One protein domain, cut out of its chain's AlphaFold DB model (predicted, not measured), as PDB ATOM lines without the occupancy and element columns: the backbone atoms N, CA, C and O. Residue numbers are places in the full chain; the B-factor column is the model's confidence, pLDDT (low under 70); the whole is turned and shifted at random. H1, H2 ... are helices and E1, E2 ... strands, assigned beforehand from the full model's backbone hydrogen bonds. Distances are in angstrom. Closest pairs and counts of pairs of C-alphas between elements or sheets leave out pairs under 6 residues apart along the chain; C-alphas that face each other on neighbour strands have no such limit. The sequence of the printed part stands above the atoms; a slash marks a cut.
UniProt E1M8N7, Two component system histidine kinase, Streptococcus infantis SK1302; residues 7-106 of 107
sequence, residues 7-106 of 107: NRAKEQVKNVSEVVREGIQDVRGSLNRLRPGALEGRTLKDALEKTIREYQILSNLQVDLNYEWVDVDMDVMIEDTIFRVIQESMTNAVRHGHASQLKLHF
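AT A GLANCE: This is residues 7 to 106 of the 107 residues of the protein "Two component system histidine kinase" of Streptococcus infantis SK1302 (UniProt E1M8N7). Helices H2 and H3 lie side by side over one face of a two-stranded parallel sheet, E1 = E2; H1 packs on H2 with residues 24 to 31, and its residues 7 to 23 stick out as an arm. The 100 printed residues, mostly helix by class, run H1 H2 E1 H3 E2; the whole is loose, radius of gyration of the C-alphas 16.4 A, spanning 61 by 25 by 18 A.

HOW THE PARTS SIT: Look first at E1, residues 62 to 67, and E2, residues 101 to 106: N 66 and O 104 are 2.8 A apart, within hydrogen-bond range. H3, residues 76 to 95, joins them in a strand-helix-strand unit, two parallel neighbours with a helix between, its crossover left-handed. H2, residues 44 to 58, touches H3, closest C-alphas Leu 44 and Glu 79, 6.3 A. H1, residues 7 to 33, forms a helical hairpin with H2, closest C-alphas Ile 24 and Leu 58, 6.8 A. H1, H2 and H3 make a bundle, helices at shallow tilts; in each, every O i to N i+4 pair is within hydrogen-bond range.

IN THESE COORDINATES: Find C-alpha 7 at (17.175, -19.544, 1.368); H1 runs 38.6 A from there. H3 runs 28.3 A; E2 ends at (9.516, 25.541, -22.689).

THE WHOLE: The printed part has no cut and no long link; pLDDT is under 70 at residues 29 to 42, among others.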
ATOM      1  N   ASN A   7      15.981 -20.200   1.884       72.06
ATOM      2  CA  ASN A   7      17.175 -19.544   1.368       72.06
ATOM      3  C   ASN A   7      17.238 -19.645  -0.154       72.06
ATOM      4  O   ASN A   7      17.429 -18.623  -0.808       72.06
ATOM      5  N   ARG A   8      16.967 -20.827  -0.725       71.38
ATOM      6  CA  ARG A   8      16.872 -21.008  -2.184       71.38
ATOM      7  C   ARG A   8      15.738 -20.189  -2.790       71.38
ATOM      8  O   ARG A   8      15.931 -19.577  -3.834       71.38
ATOM      9  N   ALA A   9      14.583 -20.113  -2.127       71.94
ATOM     10  CA  ALA A   9      13.477 -19.267  -2.577       71.94
ATOM     11  C   ALA A   9      13.856 -17.772  -2.573       71.94
ATOM     12  O   ALA A   9      13.578 -17.061  -3.540       71.94
ATOM     13  N   LYS A  10      14.550 -17.293  -1.528       70.19
ATOM     14  CA  LYS A  10      15.092 -15.921  -1.474       70.19
ATOM     15  C   LYS A  10      16.096 -15.649  -2.591       70.19
ATOM     16  O   LYS A  10      16.050 -14.585  -3.202       70.19
ATOM     17  N   GLU A  11      16.991 -16.596  -2.847       75.94
ATOM     18  CA  GLU A  11      18.008 -16.493  -3.893       75.94
ATOM     19  C   GLU A  11      17.369 -16.438  -5.284       75.94
ATOM     20  O   GLU A  11      17.713 -15.581  -6.091       75.94
ATOM     21  N   GLN A  12      16.356 -17.272  -5.539       68.50
ATOM     22  CA  GLN A  12      15.602 -17.242  -6.790       68.50
ATOM     23  C   GLN A  12      14.848 -15.923  -6.989       68.50
ATOM     24  O   GLN A  12      14.908 -15.357  -8.077       68.50
ATOM     25  N   VAL A  13      14.192 -15.390  -5.952       72.56
ATOM     26  CA  VAL A  13      13.528 -14.074  -6.027       72.56
ATOM     27  C   VAL A  13      14.540 -12.957  -6.292       72.56
ATOM     28  O   VAL A  13      14.272 -12.068  -7.102       72.56
ATOM     29  N   LYS A  14      15.717 -13.010  -5.658       73.81
ATOM     30  CA  LYS A  14      16.800 -12.049  -5.894       73.81
ATOM     31  C   LYS A  14      17.299 -12.110  -7.341       73.81
ATOM     32  O   LYS A  14      17.352 -11.073  -7.993       73.81
ATOM     33  N   ASN A  15      17.566 -13.307  -7.859       70.81
ATOM     34  CA  ASN A  15      18.031 -13.505  -9.234       70.81
ATOM     35  C   ASN A  15      16.988 -13.034 -10.258       70.81
ATOM     36  O   ASN A  15      17.329 -12.364 -11.228       70.81
ATOM     37  N   VAL A  16      15.700 -13.315 -10.028       71.50
ATOM     38  CA  VAL A  16      14.612 -12.802 -10.877       71.50
ATOM     39  C   VAL A  16      14.563 -11.274 -10.833       71.50
ATOM     40  O   VAL A  16      14.431 -10.637 -11.874       71.50
ATOM     41  N   SER A  17      14.711 -10.671  -9.650       72.50
ATOM     42  CA  SER A  17      14.756  -9.213  -9.514       72.50
ATOM     43  C   SER A  17      15.950  -8.588 -10.241       72.50
ATOM     44  O   SER A  17      15.811  -7.487 -10.771       72.50
ATOM     45  N   GLU A  18      17.109  -9.248 -10.252       72.06
ATOM     46  CA  GLU A  18      18.300  -8.793 -10.979       72.06
ATOM     47  C   GLU A  18      18.076  -8.854 -12.496       72.06
ATOM     48  O   GLU A  18      18.235  -7.834 -13.165       72.06
ATOM     49  N   VAL A  19      17.569  -9.975 -13.018       69.81
ATOM     50  CA  VAL A  19      17.251 -10.141 -14.450       69.81
ATOM     51  C   VAL A  19      16.200  -9.130 -14.926       69.81
ATOM     52  O   VAL A  19      16.333  -8.544 -15.999       69.81
ATOM     53  N   VAL A  20      15.161  -8.863 -14.124       71.31
ATOM     54  CA  VAL A  20      14.161  -7.825 -14.443       71.31
ATOM     55  C   VAL A  20      14.809  -6.441 -14.496       71.31
ATOM     56  O   VAL A  20      14.492  -5.636 -15.374       71.31
ATOM     57  N   ARG A  21      15.734  -6.152 -13.576       72.69
ATOM     58  CA  ARG A  21      16.439  -4.867 -13.531       72.69
ATOM     59  C   ARG A  21      17.344  -4.678 -14.747       72.69
ATOM     60  O   ARG A  21      17.347  -3.583 -15.306       72.69
ATOM     61  N   GLU A  22      18.056  -5.721 -15.159       71.62
ATOM     62  CA  GLU A  22      18.863  -5.735 -16.384       71.62
ATOM     63  C   GLU A  22      17.984  -5.545 -17.625       71.62
ATOM     64  O   GLU A  22      18.248  -4.654 -18.428       71.62
ATOM     65  N   GLY A  23      16.854  -6.255 -17.722       69.69
ATOM     66  CA  GLY A  23      15.905  -6.079 -18.825       69.69
ATOM     67  C   GLY A  23      15.363  -4.647 -18.929       69.69
ATOM     68  O   GLY A  23      15.290  -4.079 -20.018       69.69
ATOM     69  N   ILE A  24      15.046  -4.006 -17.799       72.94
ATOM     70  CA  ILE A  24      14.645  -2.590 -17.773       72.94
ATOM     71  C   ILE A  24      15.797  -1.679 -18.229       72.94
ATOM     72  O   ILE A  24      15.566  -0.697 -18.940       72.94
ATOM     73  N   GLN A  25      17.037  -1.973 -17.829       70.44
ATOM     74  CA  GLN A  25      18.207  -1.216 -18.279       70.44
ATOM     75  C   GLN A  25      18.430  -1.348 -19.792       70.44
ATOM     76  O   GLN A  25      18.736  -0.337 -20.429       70.44
ATOM     77  N   ASP A  26      18.202  -2.526 -20.369       72.44
ATOM     78  CA  ASP A  26      18.318  -2.786 -21.806       72.44
ATOM     79  C   ASP A  26      17.232  -2.095 -22.628       72.44
ATOM     80  O   ASP A  26      17.529  -1.509 -23.676       72.44
ATOM     81  N   VAL A  27      15.986  -2.091 -22.141       71.19
ATOM     82  CA  VAL A  27      14.890  -1.340 -22.772       71.19
ATOM     83  C   VAL A  27      15.208   0.153 -22.753       71.19
ATOM     84  O   VAL A  27      15.152   0.799 -23.795       71.19
ATOM     85  N   ARG A  28      15.644   0.703 -21.613       71.12
ATOM     86  CA  ARG A  28      16.052   2.119 -21.517       71.12
ATOM     87  C   ARG A  28      17.251   2.439 -22.409       71.12
ATOM     88  O   ARG A  28      17.263   3.461 -23.084       71.12
ATOM     89  N   GLY A  29      18.244   1.552 -22.461       68.44
ATOM     90  CA  GLY A  29      19.365   1.678 -23.389       68.44
ATOM     91  C   GLY A  29      18.907   1.670 -24.848       68.44
ATOM     92  O   GLY A  29      19.458   2.401 -25.662       68.44
ATOM     93  N   SER A  30      17.873   0.895 -25.178       69.38
ATOM     94  CA  SER A  30      17.271   0.872 -26.513       69.38
ATOM     95  C   SER A  30      16.511   2.162 -26.819       69.38
ATOM     96  O   SER A  30      16.657   2.678 -27.921       69.38
ATOM     97  N   LEU A  31      15.812   2.746 -25.839       67.44
ATOM     98  CA  LEU A  31      15.196   4.072 -25.967       67.44
ATOM     99  C   LEU A  31      16.231   5.180 -26.217       67.44
ATOM    100  O   LEU A  31      16.005   6.044 -27.057       67.44
ATOM    101  N   ASN A  32      17.392   5.117 -25.558       63.88
ATOM    102  CA  ASN A  32      18.487   6.074 -25.770       63.88
ATOM    103  C   ASN A  32      19.231   5.861 -27.100       63.88
ATOM    104  O   ASN A  32      19.838   6.786 -27.633       63.88
ATOM    105  N   ARG A  33      19.233   4.628 -27.626       64.31
ATOM    106  CA  ARG A  33      19.850   4.277 -28.916       64.31
ATOM    107  C   ARG A  33      18.913   4.463 -30.104       64.31
ATOM    108  O   ARG A  33      19.398   4.434 -31.235       64.31
ATOM    109  N   LEU A  34      17.608   4.645 -29.879       58.44
ATOM    110  CA  LEU A  34      16.695   5.080 -30.930       58.44
ATOM    111  C   LEU A  34      17.203   6.427 -31.447       58.44
ATOM    112  O   LEU A  34      17.052   7.467 -30.813       58.44
ATOM    113  N   ARG A  35      17.856   6.389 -32.613       52.44
ATOM    114  CA  ARG A  35      18.185   7.591 -33.370       52.44
ATOM    115  C   ARG A  35      16.875   8.354 -33.615       52.44
ATOM    116  O   ARG A  35      15.863   7.712 -33.918       52.44
ATOM    117  N   PRO A  36      16.888   9.694 -33.582       51.19
ATOM    118  CA  PRO A  36      15.824  10.501 -34.159       51.19
ATOM    119  C   PRO A  36      15.834  10.335 -35.691       51.19
ATOM    120  O   PRO A  36      16.316  11.167 -36.440       51.19
ATOM    121  N   GLY A  37      15.386   9.177 -36.174       46.00
ATOM    122  CA  GLY A  37      14.554   9.095 -37.377       46.00
ATOM    123  C   GLY A  37      13.069   9.120 -36.996       46.00
ATOM    124  O   GLY A  37      12.203   9.237 -37.844       46.00
ATOM    125  N   ALA A  38      12.747   9.054 -35.695       50.81
ATOM    126  CA  ALA A  38      11.380   9.178 -35.187       50.81
ATOM    127  C   ALA A  38      10.791  10.598 -35.337       50.81
ATOM    128  O   ALA A  38       9.583  10.760 -35.158       50.81
ATOM    129  N   LEU A  39      11.633  11.588 -35.662       52.66
ATOM    130  CA  LEU A  39      11.248  12.940 -36.075       52.66
ATOM    131  C   LEU A  39      11.013  13.057 -37.592       52.66
ATOM    132  O   LEU A  39      10.704  14.148 -38.055       52.66
ATOM    133  N   GLU A  40      11.091  11.972 -38.378       53.75
ATOM    134  CA  GLU A  40      10.616  11.968 -39.772       53.75
ATOM    135  C   GLU A  40       9.095  12.247 -39.789       53.75
ATOM    136  O   GLU A  40       8.264  11.341 -39.745       53.75
ATOM    137  N   GLY A  41       8.733  13.533 -39.771       58.62
ATOM    138  CA  GLY A  41       7.362  14.044 -39.776       58.62
ATOM    139  C   GLY A  41       6.700  14.266 -38.408       58.62
ATOM    140  O   GLY A  41       5.480  14.409 -38.375       58.62
ATOM    141  N   ARG A  42       7.437  14.285 -37.286       69.19
ATOM    142  CA  ARG A  42       6.875  14.591 -35.949       69.19
ATOM    143  C   ARG A  42       7.538  15.822 -35.348       69.19
ATOM    144  O   ARG A  42       8.711  16.051 -35.602       69.19
ATOM    145  N   THR A  43       6.801  16.579 -34.541       83.69
ATOM    146  CA  THR A  43       7.348  17.758 -33.852       83.69
ATOM    147  C   THR A  43       8.206  17.352 -32.649       83.69
ATOM    148  O   THR A  43       8.028  16.261 -32.091       83.69
ATOM    149  N   LEU A  44       9.096  18.240 -32.184       85.56
ATOM    150  CA  LEU A  44       9.833  18.060 -30.924       85.56
ATOM    151  C   LEU A  44       8.892  17.720 -29.755       85.56
ATOM    152  O   LEU A  44       9.172  16.812 -28.970       85.56
ATOM    153  N   LYS A  45       7.740  18.399 -29.675       88.69
ATOM    154  CA  LYS A  45       6.707  18.135 -28.666       88.69
ATOM    155  C   LYS A  45       6.224  16.686 -28.712       88.69
ATOM    156  O   LYS A  45       6.238  16.008 -27.685       88.69
ATOM    157  N   ASP A  46       5.862  16.187 -29.893       86.50
ATOM    158  CA  ASP A  46       5.378  14.811 -30.060       86.50
ATOM    159  C   ASP A  46       6.436  13.781 -29.638       86.50
ATOM    160  O   ASP A  46       6.125  12.762 -29.008       86.50
ATOM    161  N   ALA A  47       7.701  14.041 -29.984       85.50
ATOM    162  CA  ALA A  47       8.823  13.185 -29.617       85.50
ATOM    163  C   ALA A  47       9.044  13.155 -28.095       85.50
ATOM    164  O   ALA A  47       9.244  12.076 -27.518       85.50
ATOM    165  N   LEU A  48       8.953  14.314 -27.436       90.00
ATOM    166  CA  LEU A  48       9.050  14.435 -25.983       90.00
ATOM    167  C   LEU A  48       7.903  13.708 -25.286       90.00
ATOM    168  O   LEU A  48       8.162  12.846 -24.451       90.00
ATOM    169  N   GLU A  49       6.652  13.965 -25.664       90.75
ATOM    170  CA  GLU A  49       5.484  13.314 -25.060       90.75
ATOM    171  C   GLU A  49       5.525  11.787 -25.196       90.75
ATOM    172  O   GLU A  49       5.131  11.050 -24.288       90.75
ATOM    173  N   LYS A  50       5.981  11.275 -26.345       87.81
ATOM    174  CA  LYS A  50       6.169   9.835 -26.539       87.81
ATOM    175  C   LYS A  50       7.233   9.283 -25.586       87.81
ATOM    176  O   LYS A  50       6.953   8.340 -24.850       87.81
ATOM    177  N   THR A  51       8.416   9.887 -25.575       86.12
ATOM    178  CA  THR A  51       9.553   9.410 -24.774       86.12
ATOM    179  C   THR A  51       9.257   9.494 -23.278       86.12
ATOM    180  O   THR A  51       9.554   8.565 -22.531       86.12
ATOM    181  N   ILE A  52       8.614  10.575 -22.835       90.50
ATOM    182  CA  ILE A  52       8.177  10.772 -21.451       90.50
ATOM    183  C   ILE A  52       7.253   9.635 -21.007       90.50
ATOM    184  O   ILE A  52       7.511   9.006 -19.980       90.50
ATOM    185  N   ARG A  53       6.233   9.302 -21.811       89.12
ATOM    186  CA  ARG A  53       5.326   8.179 -21.519       89.12
ATOM    187  C   ARG A  53       6.078   6.860 -21.370       89.12
ATOM    188  O   ARG A  53       5.818   6.111 -20.433       89.12
ATOM    189  N   GLU A  54       7.025   6.582 -22.261       85.00
ATOM    190  CA  GLU A  54       7.841   5.363 -22.205       85.00
ATOM    191  C   GLU A  54       8.693   5.310 -20.923       85.00
ATOM    192  O   GLU A  54       8.741   4.279 -20.250       85.00
ATOM    193  N   TYR A  55       9.292   6.431 -20.514       84.81
ATOM    194  CA  TYR A  55      10.053   6.526 -19.265       84.81
ATOM    195  C   TYR A  55       9.183   6.353 -18.013       84.81
ATOM    196  O   TYR A  55       9.597   5.654 -17.083       84.81
ATOM    197  N   GLN A  56       7.983   6.939 -17.990       87.25
ATOM    198  CA  GLN A  56       7.032   6.814 -16.876       87.25
ATOM    199  C   GLN A  56       6.477   5.390 -16.730       87.25
ATOM    200  O   GLN A  56       6.190   4.959 -15.619       87.25
ATOM    201  N   ILE A  57       6.346   4.626 -17.820       85.44
ATOM    202  CA  ILE A  57       5.947   3.205 -17.752       85.44
ATOM    203  C   ILE A  57       7.071   2.353 -17.153       85.44
ATOM    204  O   ILE A  57       6.827   1.406 -16.407       85.44
ATOM    205  N   LEU A  58       8.319   2.674 -17.495       81.50
ATOM    206  CA  LEU A  58       9.483   1.863 -17.143       81.50
ATOM    207  C   LEU A  58      10.124   2.263 -15.812       81.50
ATOM    208  O   LEU A  58      11.110   1.644 -15.405       81.50
ATOM    209  N   SER A  59       9.659   3.324 -15.155       81.88
ATOM    210  CA  SER A  59      10.268   3.866 -13.939       81.88
ATOM    211  C   SER A  59       9.242   4.560 -13.042       81.88
ATOM    212  O   SER A  59       8.152   4.891 -13.479       81.88
ATOM    213  N   ASN A  60       9.612   4.838 -11.789       83.00
ATOM    214  CA  ASN A  60       8.776   5.625 -10.873       83.00
ATOM    215  C   ASN A  60       8.955   7.147 -11.056       83.00
ATOM    216  O   ASN A  60       8.521   7.917 -10.199       83.00
ATOM    217  N   LEU A  61       9.635   7.584 -12.120       86.94
ATOM    218  CA  LEU A  61       9.826   9.000 -12.409       86.94
ATOM    219  C   LEU A  61       8.531   9.565 -12.985       86.94
ATOM    220  O   LEU A  61       8.075   9.093 -14.019       86.94
ATOM    221  N   GLN A  62       7.968  10.592 -12.354       91.50
ATOM    222  CA  GLN A  62       6.916  11.417 -12.946       91.50
ATOM    223  C   GLN A  62       7.550  12.575 -13.714       91.50
ATOM    224  O   GLN A  62       8.450  13.234 -13.193       91.50
ATOM    225  N   VAL A  63       7.096  12.826 -14.941       93.19
ATOM    226  CA  VAL A  63       7.607  13.931 -15.754       93.19
ATOM    227  C   VAL A  63       6.462  14.868 -16.114       93.19
ATOM    228  O   VAL A  63       5.527  14.462 -16.798       93.19
ATOM    229  N   ASP A  64       6.559  16.121 -15.675       94.38
ATOM    230  CA  ASP A  64       5.611  17.175 -16.029       94.38
ATOM    231  C   ASP A  64       6.177  17.989 -17.199       94.38
ATOM    232  O   ASP A  64       7.251  18.585 -17.083       94.38
ATOM    233  N   LEU A  65       5.458  18.025 -18.322       94.44
ATOM    234  CA  LEU A  65       5.827  18.808 -19.501       94.44
ATOM    235  C   LEU A  65       4.934  20.050 -19.609       94.44
ATOM    236  O   LEU A  65       3.744  19.927 -19.891       94.44
ATOM    237  N   ASN A  66       5.519  21.237 -19.436       95.19
ATOM    238  CA  ASN A  66       4.919  22.503 -19.852       95.19
ATOM    239  C   ASN A  66       5.565  22.961 -21.164       95.19
ATOM    240  O   ASN A  66       6.767  23.232 -21.194       95.19
ATOM    241  N   TYR A  67       4.784  23.024 -22.241       92.69
ATOM    242  CA  TYR A  67       5.283  23.311 -23.586       92.69
ATOM    243  C   TYR A  67       4.497  24.463 -24.212       92.69
ATOM    244  O   TYR A  67       3.392  24.250 -24.715       92.69
ATOM    245  N   GLU A  68       5.067  25.668 -24.170       92.62
ATOM    246  CA  GLU A  68       4.446  26.909 -24.664       92.62
ATOM    247  C   GLU A  68       5.018  27.376 -26.011       92.62
ATOM    248  O   GLU A  68       4.514  28.324 -26.605       92.62
ATOM    249  N   TRP A  69       6.025  26.679 -26.544       89.25
ATOM    250  CA  TRP A  69       6.521  26.917 -27.897       89.25
ATOM    251  C   TRP A  69       5.445  26.564 -28.931       89.25
ATOM    252  O   TRP A  69       5.025  25.412 -29.042       89.25
ATOM    253  N   VAL A  70       5.003  27.556 -29.700       83.00
ATOM    254  CA  VAL A  70       4.041  27.402 -30.798       83.00
ATOM    255  C   VAL A  70       4.695  27.926 -32.069       83.00
ATOM    256  O   VAL A  70       5.228  29.032 -32.057       83.00
ATOM    257  N   ASP A  71       4.681  27.126 -33.137       77.44
ATOM    258  CA  ASP A  71       5.213  27.483 -34.463       77.44
ATOM    259  C   ASP A  71       6.651  28.043 -34.446       77.44
ATOM    260  O   ASP A  71       7.012  28.914 -35.238       77.44
ATOM    261  N   VAL A  72       7.487  27.548 -33.528       80.31
ATOM    262  CA  VAL A  72       8.903  27.924 -33.459       80.31
ATOM    263  C   VAL A  72       9.627  27.314 -34.656       80.31
ATOM    264  O   VAL A  72       9.750  26.095 -34.750       80.31
ATOM    265  N   ASP A  73      10.117  28.168 -35.555       79.94
ATOM    266  CA  ASP A  73      10.990  27.761 -36.655       79.94
ATOM    267  C   ASP A  73      12.390  27.477 -36.100       79.94
ATOM    268  O   ASP A  73      13.194  28.382 -35.856       79.94
ATOM    269  N   MET A  74      12.633  26.206 -35.791       82.38
ATOM    270  CA  MET A  74      13.878  25.722 -35.222       82.38
ATOM    271  C   MET A  74      14.588  24.821 -36.223       82.38
ATOM    272  O   MET A  74      13.989  23.928 -36.817       82.38
ATOM    273  N   ASP A  75      15.896  25.029 -36.376       85.44
ATOM    274  CA  ASP A  75      16.718  24.122 -37.168       85.44
ATOM    275  C   ASP A  75      16.637  22.700 -36.589       85.44
ATOM    276  O   ASP A  75      16.773  22.497 -35.379       85.44
ATOM    277  N   VAL A  76      16.458  21.710 -37.464       81.06
ATOM    278  CA  VAL A  76      16.310  20.295 -37.091       81.06
ATOM    279  C   VAL A  76      17.473  19.806 -36.220       81.06
ATOM    280  O   VAL A  76      17.270  19.021 -35.297       81.06
ATOM    281  N   MET A  77      18.698  20.294 -36.448       83.62
ATOM    282  CA  MET A  77      19.857  19.943 -35.620       83.62
ATOM    283  C   MET A  77      19.730  20.475 -34.192       83.62
ATOM    284  O   MET A  77      20.220  19.840 -33.251       83.62
ATOM    285  N   ILE A  78      19.098  21.636 -34.011       87.38
ATOM    286  CA  ILE A  78      18.845  22.211 -32.689       87.38
ATOM    287  C   ILE A  78      17.765  21.391 -31.979       87.38
ATOM    288  O   ILE A  78      17.987  21.000 -30.831       87.38
ATOM    289  N   GLU A  79      16.661  21.057 -32.655       85.69
ATOM    290  CA  GLU A  79      15.609  20.198 -32.088       85.69
ATOM    291  C   GLU A  79      16.174  18.846 -31.630       85.69
ATOM    292  O   GLU A  79      15.958  18.426 -30.489       85.69
ATOM    293  N   ASP A  80      16.980  18.206 -32.481       83.44
ATOM    294  CA  ASP A  80      17.660  16.944 -32.180       83.44
ATOM    295  C   ASP A  80      18.574  17.058 -30.958       83.44
ATOM    296  O   ASP A  80      18.644  16.156 -30.115       83.44
ATOM    297  N   THR A  81      19.300  18.171 -30.853       87.56
ATOM    298  CA  THR A  81      20.218  18.412 -29.739       87.56
ATOM    299  C   THR A  81      19.450  18.582 -28.432       87.56
ATOM    300  O   THR A  81      19.788  17.934 -27.438       87.56
ATOM    301  N   ILE A  82      18.387  19.391 -28.432       89.94
ATOM    302  CA  ILE A  82      17.514  19.591 -27.269       89.94
ATOM    303  C   ILE A  82      16.912  18.257 -26.827       89.94
ATOM    304  O   ILE A  82      16.980  17.900 -25.647       89.94
ATOM    305  N   PHE A  83      16.383  17.483 -27.774       87.88
ATOM    306  CA  PHE A  83      15.805  16.177 -27.491       87.88
ATOM    307  C   PHE A  83      16.813  15.232 -26.814       87.88
ATOM    308  O   PHE A  83      16.499  14.615 -25.791       87.88
ATOM    309  N   ARG A  84      18.053  15.163 -27.322       87.25
ATOM    310  CA  ARG A  84      19.126  14.342 -26.732       87.25
ATOM    311  C   ARG A  84      19.485  14.773 -25.314       87.25
ATOM    312  O   ARG A  84      19.655  13.916 -24.448       87.25
ATOM    313  N   VAL A  85      19.580  16.079 -25.066       91.44
ATOM    314  CA  VAL A  85      19.860  16.617 -23.724       91.44
ATOM    315  C   VAL A  85      18.774  16.187 -22.736       91.44
ATOM    316  O   VAL A  85      19.082  15.777 -21.614       91.44
ATOM    317  N   ILE A  86      17.509  16.213 -23.153       91.38
ATOM    318  CA  ILE A  86      16.381  15.819 -22.303       91.38
ATOM    319  C   ILE A  86      16.375  14.309 -22.046       91.38
ATOM    320  O   ILE A  86      16.208  13.893 -20.899       91.38
ATOM    321  N   GLN A  87      16.617  13.479 -23.068       87.56
ATOM    322  CA  GLN A  87      16.747  12.026 -22.898       87.56
ATOM    323  C   GLN A  87      17.842  11.647 -21.895       87.56
ATOM    324  O   GLN A  87      17.611  10.832 -20.996       87.56
ATOM    325  N   GLU A  88      19.024  12.247 -22.017       88.25
ATOM    326  CA  GLU A  88      20.136  11.977 -21.106       88.25
ATOM    327  C   GLU A  88      19.832  12.487 -19.690       88.25
ATOM    328  O   GLU A  88      20.115  11.810 -18.702       88.25
ATOM    329  N   SER A  89      19.151  13.629 -19.569       89.62
ATOM    330  CA  SER A  89      18.700  14.156 -18.275       89.62
ATOM    331  C   SER A  89      17.713  13.211 -17.580       89.62
ATOM    332  O   SER A  89      17.881  12.908 -16.397       89.62
ATOM    333  N   MET A  90      16.728  12.672 -18.310       87.62
ATOM    334  CA  MET A  90      15.806  11.655 -17.785       87.62
ATOM    335  C   MET A  90      16.545  10.363 -17.416       87.62
ATOM    336  O   MET A  90      16.301   9.787 -16.354       87.62
ATOM    337  N   THR A  91      17.495   9.930 -18.247       85.88
ATOM    338  CA  THR A  91      18.346   8.764 -17.967       85.88
ATOM    339  C   THR A  91      19.088   8.933 -16.649       85.88
ATOM    340  O   THR A  91      19.048   8.040 -15.801       85.88
ATOM    341  N   ASN A  92      19.720  10.086 -16.448       85.06
ATOM    342  CA  ASN A  92      20.483  10.394 -15.245       85.06
ATOM    343  C   ASN A  92      19.590  10.516 -14.008       85.06
ATOM    344  O   ASN A  92      19.930   9.970 -12.954       85.06
ATOM    345  N   ALA A  93      18.413  11.132 -14.139       86.25
ATOM    346  CA  ALA A  93      17.421  11.210 -13.068       86.25
ATOM    347  C   ALA A  93      16.994   9.813 -12.580       86.25
ATOM    348  O   ALA A  93      16.928   9.562 -11.373       86.25
ATOM    349  N   VAL A  94      16.779   8.883 -13.515       80.88
ATOM    350  CA  VAL A  94      16.367   7.507 -13.216       80.88
ATOM    351  C   VAL A  94      17.526   6.632 -12.723       80.88
ATOM    352  O   VAL A  94      17.331   5.816 -11.821       80.88
ATOM    353  N   ARG A  95      18.718   6.742 -13.322       77.75
ATOM    354  CA  ARG A  95      19.873   5.876 -13.010       77.75
ATOM    355  C   ARG A  95      20.623   6.297 -11.754       77.75
ATOM    356  O   ARG A  95      21.057   5.426 -11.007       77.75
ATOM    357  N   HIS A  96      20.788   7.598 -11.543       75.56
ATOM    358  CA  HIS A  96      21.667   8.140 -10.506       75.56
ATOM    359  C   HIS A  96      20.911   8.970  -9.470       75.56
ATOM    360  O   HIS A  96      21.259   8.940  -8.294       75.56
ATOM    361  N   GLY A  97      19.878   9.701  -9.894       66.88
ATOM    362  CA  GLY A  97      19.201  10.668  -9.032       66.88
ATOM    363  C   GLY A  97      18.168  10.083  -8.070       66.88
ATOM    364  O   GLY A  97      17.766  10.784  -7.147       66.88
ATOM    365  N   HIS A  98      17.694   8.847  -8.291       70.88
ATOM    366  CA  HIS A  98      16.490   8.305  -7.630       70.88
ATOM    367  C   HIS A  98      15.308   9.293  -7.646       70.88
ATOM    368  O   HIS A  98      14.482   9.310  -6.734       70.88
ATOM    369  N   ALA A  99      15.249  10.143  -8.673       79.75
ATOM    370  CA  ALA A  99      14.289  11.227  -8.726       79.75
ATOM    371  C   ALA A  99      12.876  10.660  -8.893       79.75
ATOM    372  O   ALA A  99      12.638   9.786  -9.728       79.75
ATOM    373  N   SER A 100      11.933  11.180  -8.110       85.94
ATOM    374  CA  SER A 100      10.510  10.864  -8.250       85.94
ATOM    375  C   SER A 100       9.786  11.826  -9.191       85.94
ATOM    376  O   SER A 100       8.699  11.503  -9.660       85.94
ATOM    377  N   GLN A 101      10.366  13.000  -9.471       91.38
ATOM    378  CA  GLN A 101       9.758  14.032 -10.306       91.38
ATOM    379  C   GLN A 101      10.803  14.775 -11.149       91.38
ATOM    380  O   GLN A 101      11.889  15.092 -10.663       91.38
ATOM    381  N   LEU A 102      10.448  15.088 -12.394       92.38
ATOM    382  CA  LEU A 102      11.194  15.939 -13.318       92.38
ATOM    383  C   LEU A 102      10.213  16.898 -13.999       92.38
ATOM    384  O   LEU A 102       9.109  16.499 -14.358       92.38
ATOM    385  N   LYS A 103      10.596  18.165 -14.163       94.56
ATOM    386  CA  LYS A 103       9.760  19.172 -14.826       94.56
ATOM    387  C   LYS A 103      10.499  19.749 -16.021       94.56
ATOM    388  O   LYS A 103      11.645  20.172 -15.884       94.56
ATOM    389  N   LEU A 104       9.842  19.758 -17.172       94.12
ATOM    390  CA  LEU A 104      10.329  20.365 -18.403       94.12
ATOM    391  C   LEU A 104       9.466  21.583 -18.704       94.12
ATOM    392  O   LEU A 104       8.244  21.472 -18.754       94.12
ATOM    393  N   HIS A 105      10.107  22.729 -18.900       94.38
ATOM    394  CA  HIS A 105       9.429  23.979 -19.204       94.38
ATOM    395  C   HIS A 105      10.033  24.596 -20.463       94.38
ATOM    396  O   HIS A 105      11.233  24.868 -20.500       94.38
ATOM    397  N   PHE A 106       9.192  24.815 -21.468       90.81
ATOM    398  CA  PHE A 106       9.516  25.541 -22.689       90.81
ATOM    399  C   PHE A 106       8.627  26.779 -22.723       90.81
ATOM    400  O   PHE A 106       7.406  26.625 -22.768       90.81
TER     401      PHE A 106